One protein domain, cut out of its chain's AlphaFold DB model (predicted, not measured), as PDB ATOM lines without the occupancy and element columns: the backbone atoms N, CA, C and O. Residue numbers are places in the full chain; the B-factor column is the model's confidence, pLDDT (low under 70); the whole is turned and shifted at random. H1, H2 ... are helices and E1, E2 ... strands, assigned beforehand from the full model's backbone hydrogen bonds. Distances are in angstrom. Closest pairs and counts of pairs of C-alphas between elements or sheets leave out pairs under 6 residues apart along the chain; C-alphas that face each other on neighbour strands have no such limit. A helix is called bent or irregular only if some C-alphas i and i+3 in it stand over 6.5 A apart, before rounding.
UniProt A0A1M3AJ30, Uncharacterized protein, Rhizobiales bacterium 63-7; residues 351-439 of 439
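This is residues 351 to 439 of the 439 residues of an uncharacterized protein of Rhizobiales bacterium 63-7 (UniProt A0A1M3AJ30). Little regular structure is here: a flat, loop-rich body holds two small antiparallel strand pairs, bent E1 with E3 and short E2 with E4, and H1 and H2 sit towards one end. The 89 printed residues run E1, E2, H1, H2, E3, E4, a mixed class with only 32 residues in named elements. It is only just compact, close to loose, with radius of gyration of the C-alphas 14.3 A and spans of 39 by 35 by 18 A.

Start at E1, residues 352 to 362, which bends by 122 degrees at residue 359; its antiparallel neighbour is E3, residues 398 to 404, with N 357 and O 400 2.9 A apart. E2, residues 364 to 366, is antiparallel to E4, residues 419 to 421, with N 365 and O 420 2.8 A apart. H1, residues 368 to 371, and H2, residues 376 to 379, are close but not clearly touching, the closest C-alphas, Ser 370 and Gly 376, 6.2 A apart; both are too short for an O i to N i+4 pair.

Find C-alpha 352 at (13.644, 30.731, -57.436); E1 runs 17.7 A from there. E4 ends at (3.705, 24.492, -49.102).

The printed part has no cut; links H2 to E3 and E3 to E4 are long, and residues 437 to 439 have pLDDT under 70.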
ATOM      1  N   VAL A 351      16.025  29.439 -53.307       94.31
ATOM      2  CA  VAL A 351      14.778  29.266 -54.062       94.31
ATOM      3  C   VAL A 351      14.751  30.191 -55.283       94.31
ATOM      4  O   VAL A 351      15.516  31.150 -55.351       94.31
ATOM      5  N   THR A 352      13.894  29.891 -56.255       92.31
ATOM      6  CA  THR A 352      13.644  30.731 -57.436       92.31
ATOM      7  C   THR A 352      12.158  30.734 -57.768       92.31
ATOM      8  O   THR A 352      11.485  29.731 -57.511       92.31
ATOM      9  N   TYR A 353      11.660  31.831 -58.343       93.12
ATOM     10  CA  TYR A 353      10.289  31.941 -58.840       93.12
ATOM     11  C   TYR A 353       9.940  30.748 -59.729       93.12
ATOM     12  O   TYR A 353      10.718  30.403 -60.626       93.12
ATOM     13  N   LEU A 354       8.784  30.124 -59.479       92.81
ATOM     14  CA  LEU A 354       8.343  28.950 -60.225       92.81
ATOM     15  C   LEU A 354       6.887  29.021 -60.680       92.81
ATOM     16  O   LEU A 354       6.625  28.780 -61.858       92.81
ATOM     17  N   ILE A 355       5.951  29.290 -59.767       93.56
ATOM     18  CA  ILE A 355       4.514  29.278 -60.073       93.56
ATOM     19  C   ILE A 355       3.820  30.543 -59.576       93.56
ATOM     20  O   ILE A 355       4.216  31.108 -58.555       93.56
ATOM     21  N   MET A 356       2.740  30.941 -60.246       93.44
ATOM     22  CA  MET A 356       1.858  32.015 -59.782       93.44
ATOM     23  C   MET A 356       0.373  31.701 -59.964       93.44
ATOM     24  O   MET A 356       0.000  30.927 -60.846       93.44
ATOM     25  N   SER A 357      -0.476  32.322 -59.144       92.69
ATOM     26  CA  SER A 357      -1.936  32.324 -59.296       92.69
ATOM     27  C   SER A 357      -2.597  33.403 -58.443       92.69
ATOM     28  O   SER A 357      -2.070  33.801 -57.411       92.69
ATOM     29  N   PHE A 358      -3.826  33.778 -58.790       93.06
ATOM     30  CA  PHE A 358      -4.747  34.494 -57.892       93.06
ATOM     31  C   PHE A 358      -5.730  33.555 -57.168       93.06
ATOM     32  O   PHE A 358      -6.723  34.005 -56.598       93.06
ATOM     33  N   GLY A 359      -5.482  32.244 -57.219       92.00
ATOM     34  CA  GLY A 359      -6.211  31.210 -56.490       92.00
ATOM     35  C   GLY A 359      -5.838  31.126 -55.002       92.00
ATOM     36  O   GLY A 359      -5.015  31.902 -54.516       92.00
ATOM     37  N   PRO A 360      -6.446  30.195 -54.246       94.19
ATOM     38  CA  PRO A 360      -6.249  30.089 -52.803       94.19
ATOM     39  C   PRO A 360      -4.792  29.816 -52.414       94.19
ATOM     40  O   PRO A 360      -4.153  28.898 -52.932       94.19
ATOM     41  N   ALA A 361      -4.291  30.577 -51.442       96.69
ATOM     42  CA  ALA A 361      -2.987  30.339 -50.837       96.69
ATOM     43  C   ALA A 361      -2.987  29.059 -49.979       96.69
ATOM     44  O   ALA A 361      -4.028  28.555 -49.549       96.69
ATOM     45  N   ARG A 362      -1.793  28.529 -49.711       96.94
ATOM     46  CA  ARG A 362      -1.556  27.276 -48.988       96.94
ATOM     47  C   ARG A 362      -0.734  27.525 -47.718       96.94
ATOM     48  O   ARG A 362       0.110  28.421 -47.705       96.94
ATOM     49  N   PRO A 363      -0.948  26.751 -46.643       97.25
ATOM     50  CA  PRO A 363      -0.064  26.781 -45.486       97.25
ATOM     51  C   PRO A 363       1.243  26.028 -45.760       97.25
ATOM     52  O   PRO A 363       1.319  25.174 -46.645       97.25
ATOM     53  N   TYR A 364       2.249  26.282 -44.929       97.31
ATOM     54  CA  TYR A 364       3.491  25.519 -44.903       97.31
ATOM     55  C   TYR A 364       3.406  24.344 -43.929       97.31
ATOM     56  O   TYR A 364       3.025  24.497 -42.769       97.31
ATOM     57  N   GLN A 365       3.849  23.178 -44.381       96.38
ATOM     58  CA  GLN A 365       4.073  21.997 -43.561       96.38
ATOM     59  C   GLN A 365       5.543  21.860 -43.205       96.38
ATOM     60  O   GLN A 365       6.426  22.003 -44.053       96.38
ATOM     61  N   ARG A 366       5.806  21.549 -41.939       95.56
ATOM     62  CA  ARG A 366       7.149  21.294 -41.422       95.56
ATOM     63  C   ARG A 366       7.737  20.012 -42.017       95.56
ATOM     64  O   ARG A 366       7.069  18.985 -42.088       95.56
ATOM     65  N   LEU A 367       9.008  20.071 -42.408       94.94
ATOM     66  CA  LEU A 367       9.794  18.933 -42.895       94.94
ATOM     67  C   LEU A 367      10.650  18.339 -41.769       94.94
ATOM     68  O   LEU A 367      10.867  18.985 -40.744       94.94
ATOM     69  N   GLU A 368      11.192  17.136 -41.972       92.31
ATOM     70  CA  GLU A 368      11.996  16.407 -40.971       92.31
ATOM     71  C   GLU A 368      13.134  17.259 -40.375       92.31
ATOM     72  O   GLU A 368      13.314  17.292 -39.157       92.31
ATOM     73  N   GLY A 369      13.833  18.042 -41.208       89.75
ATOM     74  CA  GLY A 369      14.914  18.934 -40.769       89.75
ATOM     75  C   GLY A 369      14.493  19.969 -39.714       89.75
ATOM     76  O   GLY A 369      15.301  20.336 -38.861       89.75
ATOM     77  N   SER A 370      13.219  20.381 -39.701       93.81
ATOM     78  CA  SER A 370      12.676  21.346 -38.731       93.81
ATOM     79  C   SER A 370      12.521  20.808 -37.309       93.81
ATOM     80  O   SER A 370      12.271  21.585 -36.390       93.81
ATOM     81  N   PHE A 371      12.630  19.493 -37.111       91.69
ATOM     82  CA  PHE A 371      12.521  18.851 -35.798       91.69
ATOM     83  C   PHE A 371      13.894  18.525 -35.191       91.69
ATOM     84  O   PHE A 371      13.981  17.959 -34.102       91.69
ATOM     85  N   THR A 372      14.979  18.881 -35.882       93.81
ATOM     86  CA  THR A 372      16.345  18.693 -35.383       93.81
ATOM     87  C   THR A 372      16.691  19.725 -34.299       93.81
ATOM     88  O   THR A 372      16.231  20.866 -34.380       93.81
ATOM     89  N   PRO A 373      17.545  19.390 -33.308       94.88
ATOM     90  CA  PRO A 373      17.970  20.351 -32.284       94.88
ATOM     91  C   PRO A 373      18.639  21.614 -32.843       94.88
ATOM     92  O   PRO A 373      18.527  22.677 -32.243       94.88
ATOM     93  N   GLU A 374      19.308  21.507 -33.994       96.06
ATOM     94  CA  GLU A 374      19.978  22.624 -34.673       96.06
ATOM     95  C   GLU A 374      18.997  23.717 -35.129       96.06
ATOM     96  O   GLU A 374      19.303  24.904 -35.029       96.06
ATOM     97  N   HIS A 375      17.796  23.327 -35.570       95.31
ATOM     98  CA  HIS A 375      16.790  24.238 -36.127       95.31
ATOM     99  C   HIS A 375      15.568  24.421 -35.220       95.31
ATOM    100  O   HIS A 375      14.705  25.243 -35.518       95.31
ATOM    101  N   GLY A 376      15.481  23.677 -34.112       91.44
ATOM    102  CA  GLY A 376      14.308  23.663 -33.237       91.44
ATOM    103  C   GLY A 376      13.937  25.036 -32.671       91.44
ATOM    104  O   GLY A 376      12.757  25.308 -32.475       91.44
ATOM    105  N   TRP A 377      14.921  25.923 -32.488       94.81
ATOM    106  CA  TRP A 377      14.708  27.289 -32.003       94.81
ATOM    107  C   TRP A 377      13.810  28.134 -32.927       94.81
ATOM    108  O   TRP A 377      13.085  28.992 -32.439       94.81
ATOM    109  N   LEU A 378      13.797  27.874 -34.244       94.69
ATOM    110  CA  LEU A 378      12.933  28.582 -35.205       94.69
ATOM    111  C   LEU A 378      11.446  28.258 -35.022       94.69
ATOM    112  O   LEU A 378      10.588  29.019 -35.461       94.69
ATOM    113  N   PHE A 379      11.147  27.108 -34.417       94.25
ATOM    114  CA  PHE A 379       9.793  26.577 -34.275       94.25
ATOM    115  C   PHE A 379       9.319  26.580 -32.818       94.25
ATOM    116  O   PHE A 379       8.276  26.003 -32.507       94.25
ATOM    117  N   GLU A 380      10.076  27.203 -31.911       93.69
ATOM    118  CA  GLU A 380       9.698  27.320 -30.507       93.69
ATOM    119  C   GLU A 380       8.368  28.082 -30.370       93.69
ATOM    120  O   GLU A 380       8.168  29.141 -30.959       93.69
ATOM    121  N   GLY A 381       7.429  27.519 -29.603       92.50
ATOM    122  CA  GLY A 381       6.101  28.105 -29.393       92.50
ATOM    123  C   GLY A 381       5.077  27.830 -30.501       92.50
ATOM    124  O   GLY A 381       3.910  28.181 -30.328       92.50
ATOM    125  N   LEU A 382       5.464  27.171 -31.599       91.81
ATOM    126  CA  LEU A 382       4.522  26.722 -32.627       91.81
ATOM    127  C   LEU A 382       3.871  25.387 -32.243       91.81
ATOM    128  O   LEU A 382       4.493  24.528 -31.617       91.81
ATOM    129  N   SER A 383       2.610  25.203 -32.639       86.94
ATOM    130  CA  SER A 383       1.949  23.897 -32.586       86.94
ATOM    131  C   SER A 383       2.407  23.000 -33.746       86.94
ATOM    132  O   SER A 383       3.087  23.443 -34.671       86.94
ATOM    133  N   ASP A 384       1.973  21.738 -33.738       82.50
ATOM    134  CA  ASP A 384       2.144  20.815 -34.874       82.50
ATOM    135  C   ASP A 384       1.183  21.116 -36.047       82.50
ATOM    136  O   ASP A 384       1.089  20.342 -37.000       82.50
ATOM    137  N   SER A 385       0.427  22.214 -35.975       88.44
ATOM    138  CA  SER A 385      -0.484  22.642 -37.037       88.44
ATOM    139  C   SER A 385       0.290  23.234 -38.226       88.44
ATOM    140  O   SER A 385       1.399  23.742 -38.043       88.44
ATOM    141  N   PRO A 386      -0.293  23.218 -39.439       93.56
ATOM    142  CA  PRO A 386       0.298  23.892 -40.591       93.56
ATOM    143  C   PRO A 386       0.514  25.384 -40.306       93.56
ATOM    144  O   PRO A 386      -0.320  26.036 -39.678       93.56
ATOM    145  N   ILE A 387       1.628  25.937 -40.778       96.06
ATOM    146  CA  ILE A 387       2.010  27.330 -40.538       96.06
ATOM    147  C   ILE A 387       1.348  28.212 -41.600       96.06
ATOM    148  O   ILE A 387       1.605  28.049 -42.794       96.06
ATOM    149  N   GLY A 388       0.529  29.174 -41.168       95.50
ATOM    150  CA  GLY A 388      -0.074  30.164 -42.066       95.50
ATOM    151  C   GLY A 388      -1.263  29.635 -42.871       95.50
ATOM    152  O   GLY A 388      -1.363  29.886 -44.071       95.50
ATOM    153  N   ASP A 389      -2.165  28.907 -42.212       94.81
ATOM    154  CA  ASP A 389      -3.449  28.436 -42.759       94.81
ATOM    155  C   ASP A 389      -4.524  29.535 -42.866       94.81
ATOM    156  O   ASP A 389      -5.663  29.271 -43.246       94.81
ATOM    157  N   SER A 390      -4.153  30.771 -42.536       94.75
ATOM    158  CA  SER A 390      -4.953  31.975 -42.703       94.75
ATOM    159  C   SER A 390      -4.051  33.166 -43.032       94.75
ATOM    160  O   SER A 390      -2.899  33.237 -42.599       94.75
ATOM    161  N   GLY A 391      -4.570  34.108 -43.818       94.69
ATOM    162  CA  GLY A 391      -3.826  35.278 -44.277       94.69
ATOM    163  C   GLY A 391      -4.729  36.296 -44.967       94.69
ATOM    164  O   GLY A 391      -5.830  35.970 -45.411       94.69
ATOM    165  N   THR A 392      -4.271  37.544 -45.041       95.00
ATOM    166  CA  THR A 392      -4.990  38.651 -45.698       95.00
ATOM    167  C   THR A 392      -4.929  38.573 -47.221       95.00
ATOM    168  O   THR A 392      -5.830  39.071 -47.891       95.00
ATOM    169  N   VAL A 393      -3.886  37.945 -47.767       95.94
ATOM    170  CA  VAL A 393      -3.690  37.738 -49.203       95.94
ATOM    171  C   VAL A 393      -4.068  36.301 -49.532       95.94
ATOM    172  O   VAL A 393      -3.438  35.366 -49.045       95.94
ATOM    173  N   LEU A 394      -5.133  36.124 -50.320       95.94
ATOM    174  CA  LEU A 394      -5.588  34.824 -50.839       95.94
ATOM    175  C   LEU A 394      -5.854  33.736 -49.768       95.94
ATOM    176  O   LEU A 394      -6.004  32.562 -50.100       95.94
ATOM    177  N   GLY A 395      -5.964  34.123 -48.492       95.88
ATOM    178  CA  GLY A 395      -6.402  33.260 -47.394       95.88
ATOM    179  C   GLY A 395      -5.321  32.415 -46.712       95.88
ATOM    180  O   GLY A 395      -5.686  31.565 -45.909       95.88
ATOM    181  N   GLY A 396      -4.027  32.629 -46.966       95.62
ATOM    182  CA  GLY A 396      -2.944  31.797 -46.415       95.62
ATOM    183  C   GLY A 396      -1.554  32.409 -46.614       95.62
ATOM    184  O   GLY A 396      -1.440  33.526 -47.111       95.62
ATOM    185  N   ALA A 397      -0.500  31.696 -46.208       95.75
ATOM    186  CA  ALA A 397       0.873  32.218 -46.236       95.75
ATOM    187  C   ALA A 397       1.610  32.038 -47.575       95.75
ATOM    188  O   ALA A 397       2.365  32.925 -47.958       95.75
ATOM    189  N   ALA A 398       1.416  30.919 -48.279       96.25
ATOM    190  CA  ALA A 398       2.047  30.658 -49.574       96.25
ATOM    191  C   ALA A 398       1.025  30.846 -50.694       96.25
ATOM    192  O   ALA A 398       0.227  29.954 -50.977       96.25
ATOM    193  N   GLY A 399       1.021  32.005 -51.336       94.56
ATOM    194  CA  GLY A 399       0.123  32.280 -52.449       94.56
ATOM    195  C   GLY A 399       0.635  33.425 -53.296       94.56
ATOM    196  O   GLY A 399       1.675  34.006 -53.004       94.56
ATOM    197  N   TYR A 400      -0.140  33.759 -54.318       95.38
ATOM    198  CA  TYR A 400       0.186  34.759 -55.319       95.38
ATOM    199  C   TYR A 400       1.359  34.365 -56.223       95.38
ATOM    200  O   TYR A 400       1.124  33.932 -57.347       95.38
ATOM    201  N   GLU A 401       2.589  34.429 -55.725       94.94
ATOM    202  CA  GLU A 401       3.788  33.984 -56.435       94.94
ATOM    203  C   GLU A 401       4.652  33.144 -55.504       94.94
ATOM    204  O   GLU A 401       4.903  33.511 -54.355       94.94
ATOM    205  N   ILE A 402       5.073  31.981 -55.993       95.44
ATOM    206  CA  ILE A 402       5.734  30.961 -55.190       95.44
ATOM    207  C   ILE A 402       7.114  30.685 -55.759       95.44
ATOM    208  O   ILE A 402       7.274  30.312 -56.929       95.44
ATOM    209  N   ASP A 403       8.088  30.764 -54.863       95.38
ATOM    210  CA  ASP A 403       9.447  30.341 -55.131       95.38
ATOM    211  C   ASP A 403       9.660  28.911 -54.638       95.38
ATOM    212  O   ASP A 403       9.159  28.496 -53.588       95.38
ATOM    213  N   ALA A 404      10.443  28.149 -55.390       93.69
ATOM    214  CA  ALA A 404      10.724  26.755 -55.100       93.69
ATOM    215  C   ALA A 404      12.219  26.451 -55.175       93.69
ATOM    216  O   ALA A 404      13.003  27.118 -55.853       93.69
ATOM    217  N   VAL A 405      12.621  25.378 -54.492       92.25
ATOM    218  CA  VAL A 405      13.961  24.814 -54.647       92.25
ATOM    219  C   VAL A 405      13.994  24.000 -55.941       92.25
ATOM    220  O   VAL A 405      13.573  22.845 -55.960       92.25
ATOM    221  N   VAL A 406      14.525  24.589 -57.012       88.75
ATOM    222  CA  VAL A 406      14.765  23.900 -58.290       88.75
ATOM    223  C   VAL A 406      16.222  23.458 -58.343       88.75
ATOM    224  O   VAL A 406      17.121  24.288 -58.346       88.75
ATOM    225  N   ARG A 407      16.501  22.153 -58.340       88.00
ATOM    226  CA  ARG A 407      17.887  21.667 -58.251       88.00
ATOM    227  C   ARG A 407      18.717  22.125 -59.459       88.00
ATOM    228  O   ARG A 407      18.468  21.695 -60.580       88.00
ATOM    229  N   SER A 408      19.751  22.918 -59.208       86.88
ATOM    230  CA  SER A 408      20.646  23.472 -60.227       86.88
ATOM    231  C   SER A 408      22.090  23.557 -59.706       86.88
ATOM    232  O   SER A 408      22.385  23.123 -58.589       86.88
ATOM    233  N   GLN A 409      23.015  24.089 -60.515       88.12
ATOM    234  CA  GLN A 409      24.370  24.411 -60.038       88.12
ATOM    235  C   GLN A 409      24.381  25.593 -59.056       88.12
ATOM    236  O   GLN A 409      25.310  25.700 -58.261       88.12
ATOM    237  N   GLU A 410      23.334  26.419 -59.084       90.31
ATOM    238  CA  GLU A 410      23.177  27.599 -58.235       90.31
ATOM    239  C   GLU A 410      22.619  27.248 -56.853       90.31
ATOM    240  O   GLU A 410      22.751  28.035 -55.922       90.31
ATOM    241  N   THR A 411      22.010  26.067 -56.683       90.38
ATOM    242  CA  THR A 411      21.470  25.644 -55.385       90.38
ATOM    243  C   THR A 411      22.593  25.544 -54.340       90.38
ATOM    244  O   THR A 411      23.489  24.701 -54.489       90.38
ATOM    245  N   PRO A 412      22.549  26.325 -53.241       91.94
ATOM    246  CA  PRO A 412      23.575  26.266 -52.207       91.94
ATOM    247  C   PRO A 412      23.666  24.871 -51.582       91.94
ATOM    248  O   PRO A 412      22.666  24.291 -51.162       91.94
ATOM    249  N   LYS A 413      24.885  24.330 -51.460       91.81
ATOM    250  CA  LYS A 413      25.107  22.997 -50.858       91.81
ATOM    251  C   LYS A 413      24.720  22.925 -49.379       91.81
ATOM    252  O   LYS A 413      24.468  21.837 -48.873       91.81
ATOM    253  N   SER A 414      24.712  24.069 -48.703       92.00
ATOM    254  CA  SER A 414      24.303  24.232 -47.309       92.00
ATOM    255  C   SER A 414      22.807  24.506 -47.142       92.00
ATOM    256  O   SER A 414      22.375  24.764 -46.024       92.00
ATOM    257  N   LEU A 415      22.014  24.491 -48.220       94.25
ATOM    258  CA  LEU A 415      20.580  24.752 -48.148       94.25
ATOM    259  C   LEU A 415      19.873  23.674 -47.317       94.25
ATOM    260  O   LEU A 415      19.921  22.488 -47.649       94.25
ATOM    261  N   VAL A 416      19.149  24.104 -46.284       94.31
ATOM    262  CA  VAL A 416      18.292  23.239 -45.469       94.31
ATOM    263  C   VAL A 416      16.834  23.609 -45.714       94.31
ATOM    264  O   VAL A 416      16.418  24.743 -45.490       94.31
ATOM    265  N   ARG A 417      16.034  22.639 -46.168       94.69
ATOM    266  CA  ARG A 417      14.584  22.807 -46.333       94.69
ATOM    267  C   ARG A 417      13.880  22.450 -45.028       94.69
ATOM    268  O   ARG A 417      13.887  21.290 -44.623       94.69
ATOM    269  N   LEU A 418      13.261  23.440 -44.390       96.25
ATOM    270  CA  LEU A 418      12.605  23.265 -43.090       96.25
ATOM    271  C   LEU A 418      11.080  23.151 -43.191       96.25
ATOM    272  O   LEU A 418      10.460  22.509 -42.350       96.25
ATOM    273  N   ALA A 419      10.471  23.725 -44.225       96.00
ATOM    274  CA  ALA A 419       9.041  23.616 -44.476       96.00
ATOM    275  C   ALA A 419       8.744  23.665 -45.982       96.00
ATOM    276  O   ALA A 419       9.604  24.047 -46.778       96.00
ATOM    277  N   THR A 420       7.540  23.261 -46.377       96.25
ATOM    278  CA  THR A 420       7.061  23.322 -47.763       96.25
ATOM    279  C   THR A 420       5.566  23.605 -47.792       96.25
ATOM    280  O   THR A 420       4.831  23.079 -46.964       96.25
ATOM    281  N   ALA A 421       5.114  24.417 -48.740       96.25
ATOM    282  CA  ALA A 421       3.705  24.492 -49.102       96.25
ATOM    283  C   ALA A 421       3.481  23.611 -50.336       96.25
ATOM    284  O   ALA A 421       4.325  23.585 -51.234       96.25
ATOM    285  N   ASP A 422       2.389  22.852 -50.356       92.88
ATOM    286  CA  ASP A 422       2.037  21.944 -51.445       92.88
ATOM    287  C   ASP A 422       0.513  21.861 -51.658       92.88
ATOM    288  O   ASP A 422      -0.290  22.524 -50.984       92.88
ATOM    289  N   GLY A 423       0.107  21.062 -52.650       91.94
ATOM    290  CA  GLY A 423      -1.298  20.896 -53.018       91.94
ATOM    291  C   GLY A 423      -1.924  22.175 -53.576       91.94
ATOM    292  O   GLY A 423      -3.090  22.450 -53.295       91.94
ATOM    293  N   PHE A 424      -1.133  22.967 -54.305       94.50
ATOM    294  CA  PHE A 424      -1.639  24.043 -55.154       94.50
ATOM    295  C   PHE A 424      -2.561  23.449 -56.226       94.50
ATOM    296  O   PHE A 424      -2.304  22.351 -56.722       94.50
ATOM    297  N   ASP A 425      -3.659  24.138 -56.528       92.12
ATOM    298  CA  ASP A 425      -4.616  23.683 -57.534       92.12
ATOM    299  C   ASP A 425      -4.174  24.061 -58.960       92.12
ATOM    300  O   ASP A 425      -3.202  24.790 -59.163       92.12
ATOM    301  N   ASP A 426      -4.922  23.587 -59.957       91.25
ATOM    302  CA  ASP A 426      -4.623  23.789 -61.381       91.25
ATOM    303  C   ASP A 426      -4.711  25.262 -61.836       91.25
ATOM    304  O   ASP A 426      -4.459  25.562 -63.005       91.25
ATOM    305  N   SER A 427      -5.086  26.197 -60.952       90.44
ATOM    306  CA  SER A 427      -5.013  27.628 -61.259       90.44
ATOM    307  C   SER A 427      -3.575  28.150 -61.251       90.44
ATOM    308  O   SER A 427      -3.307  29.173 -61.881       90.44
ATOM    309  N   PHE A 428      -2.658  27.460 -60.564       92.31
ATOM    310  CA  PHE A 428      -1.251  27.832 -60.516       92.31
ATOM    311  C   PHE A 428      -0.537  27.474 -61.809       92.31
ATOM    312  O   PHE A 428      -0.447  26.314 -62.212       92.31
ATOM    313  N   GLN A 429      -0.004  28.502 -62.457       90.38
ATOM    314  CA  GLN A 429       0.718  28.373 -63.708       90.38
ATOM    315  C   GLN A 429       2.210  28.357 -63.429       90.38
ATOM    316  O   GLN A 429       2.729  29.233 -62.740       90.38
ATOM    317  N   VAL A 430       2.895  27.361 -63.989       89.56
ATOM    318  CA  VAL A 430       4.357  27.327 -64.025       89.56
ATOM    319  C   VAL A 430       4.843  28.384 -65.001       89.56
ATOM    320  O   VAL A 430       4.301  28.511 -66.104       89.56
ATOM    321  N   ARG A 431       5.875  29.132 -64.610       86.69
ATOM    322  CA  ARG A 431       6.488  30.112 -65.500       86.69
ATOM    323  C   ARG A 431       6.959  29.434 -66.801       86.69
ATOM    324  O   ARG A 431       7.510  28.331 -66.768       86.69
ATOM    325  N   PRO A 432       6.733  30.061 -67.965       76.88
ATOM    326  CA  PRO A 432       6.766  29.375 -69.261       76.88
ATOM    327  C   PRO A 432       8.163  28.953 -69.740       76.88
ATOM    328  O   PRO A 432       8.282  28.198 -70.704       76.88
ATOM    329  N   ASP A 433       9.224  29.465 -69.124       75.81
ATOM    330  CA  ASP A 433      10.620  29.251 -69.505       75.81
ATOM    331  C   ASP A 433      11.303  28.100 -68.748       75.81
ATOM    332  O   ASP A 433      12.427  27.732 -69.094       75.81
ATOM    333  N   VAL A 434      10.632  27.497 -67.760       79.00
ATOM    334  CA  VAL A 434      11.198  26.409 -66.952       79.00
ATOM    335  C   VAL A 434      10.750  25.056 -67.480       79.00
ATOM    336  O   VAL A 434       9.563  24.761 -67.595       79.00
ATOM    337  N   TRP A 435      11.730  24.193 -67.742       75.00
ATOM    338  CA  TRP A 435      11.497  22.769 -67.938       75.00
ATOM    339  C   TRP A 435      11.919  22.012 -66.680       75.00
ATOM    340  O   TRP A 435      13.107  21.945 -66.358       75.00
ATOM    341  N   LEU A 436      10.948  21.437 -65.975       73.00
ATOM    342  CA  LEU A 436      11.197  20.533 -64.861       73.00
ATOM    343  C   LEU A 436      11.184  19.097 -65.386       73.00
ATOM    344  O   LEU A 436      10.203  18.636 -65.965       73.00
ATOM    345  N   ALA A 437      12.311  18.402 -65.221       62.44
ATOM    346  CA  ALA A 437      12.446  17.009 -65.643       62.44
ATOM    347  C   ALA A 437      11.510  16.070 -64.865       62.44
ATOM    348  O   ALA A 437      11.059  15.061 -65.405       62.44
ATOM    349  N   ASP A 438      11.223  16.428 -63.612       55.34
ATOM    350  CA  ASP A 438      10.514  15.607 -62.638       55.34
ATOM    351  C   ASP A 438       9.204  16.284 -62.218       55.34
ATOM    352  O   ASP A 438       9.067  16.675 -61.061       55.34
ATOM    353  N   GLY A 439       8.268  16.411 -63.168       42.78
ATOM    354  CA  GLY A 439       6.902  16.910 -62.929       42.78
ATOM    355  C   GLY A 439       6.859  18.198 -62.121       42.78
ATOM    356  O   GLY A 439       5.991  18.252 -61.221       42.78
TER     357      GLY A 439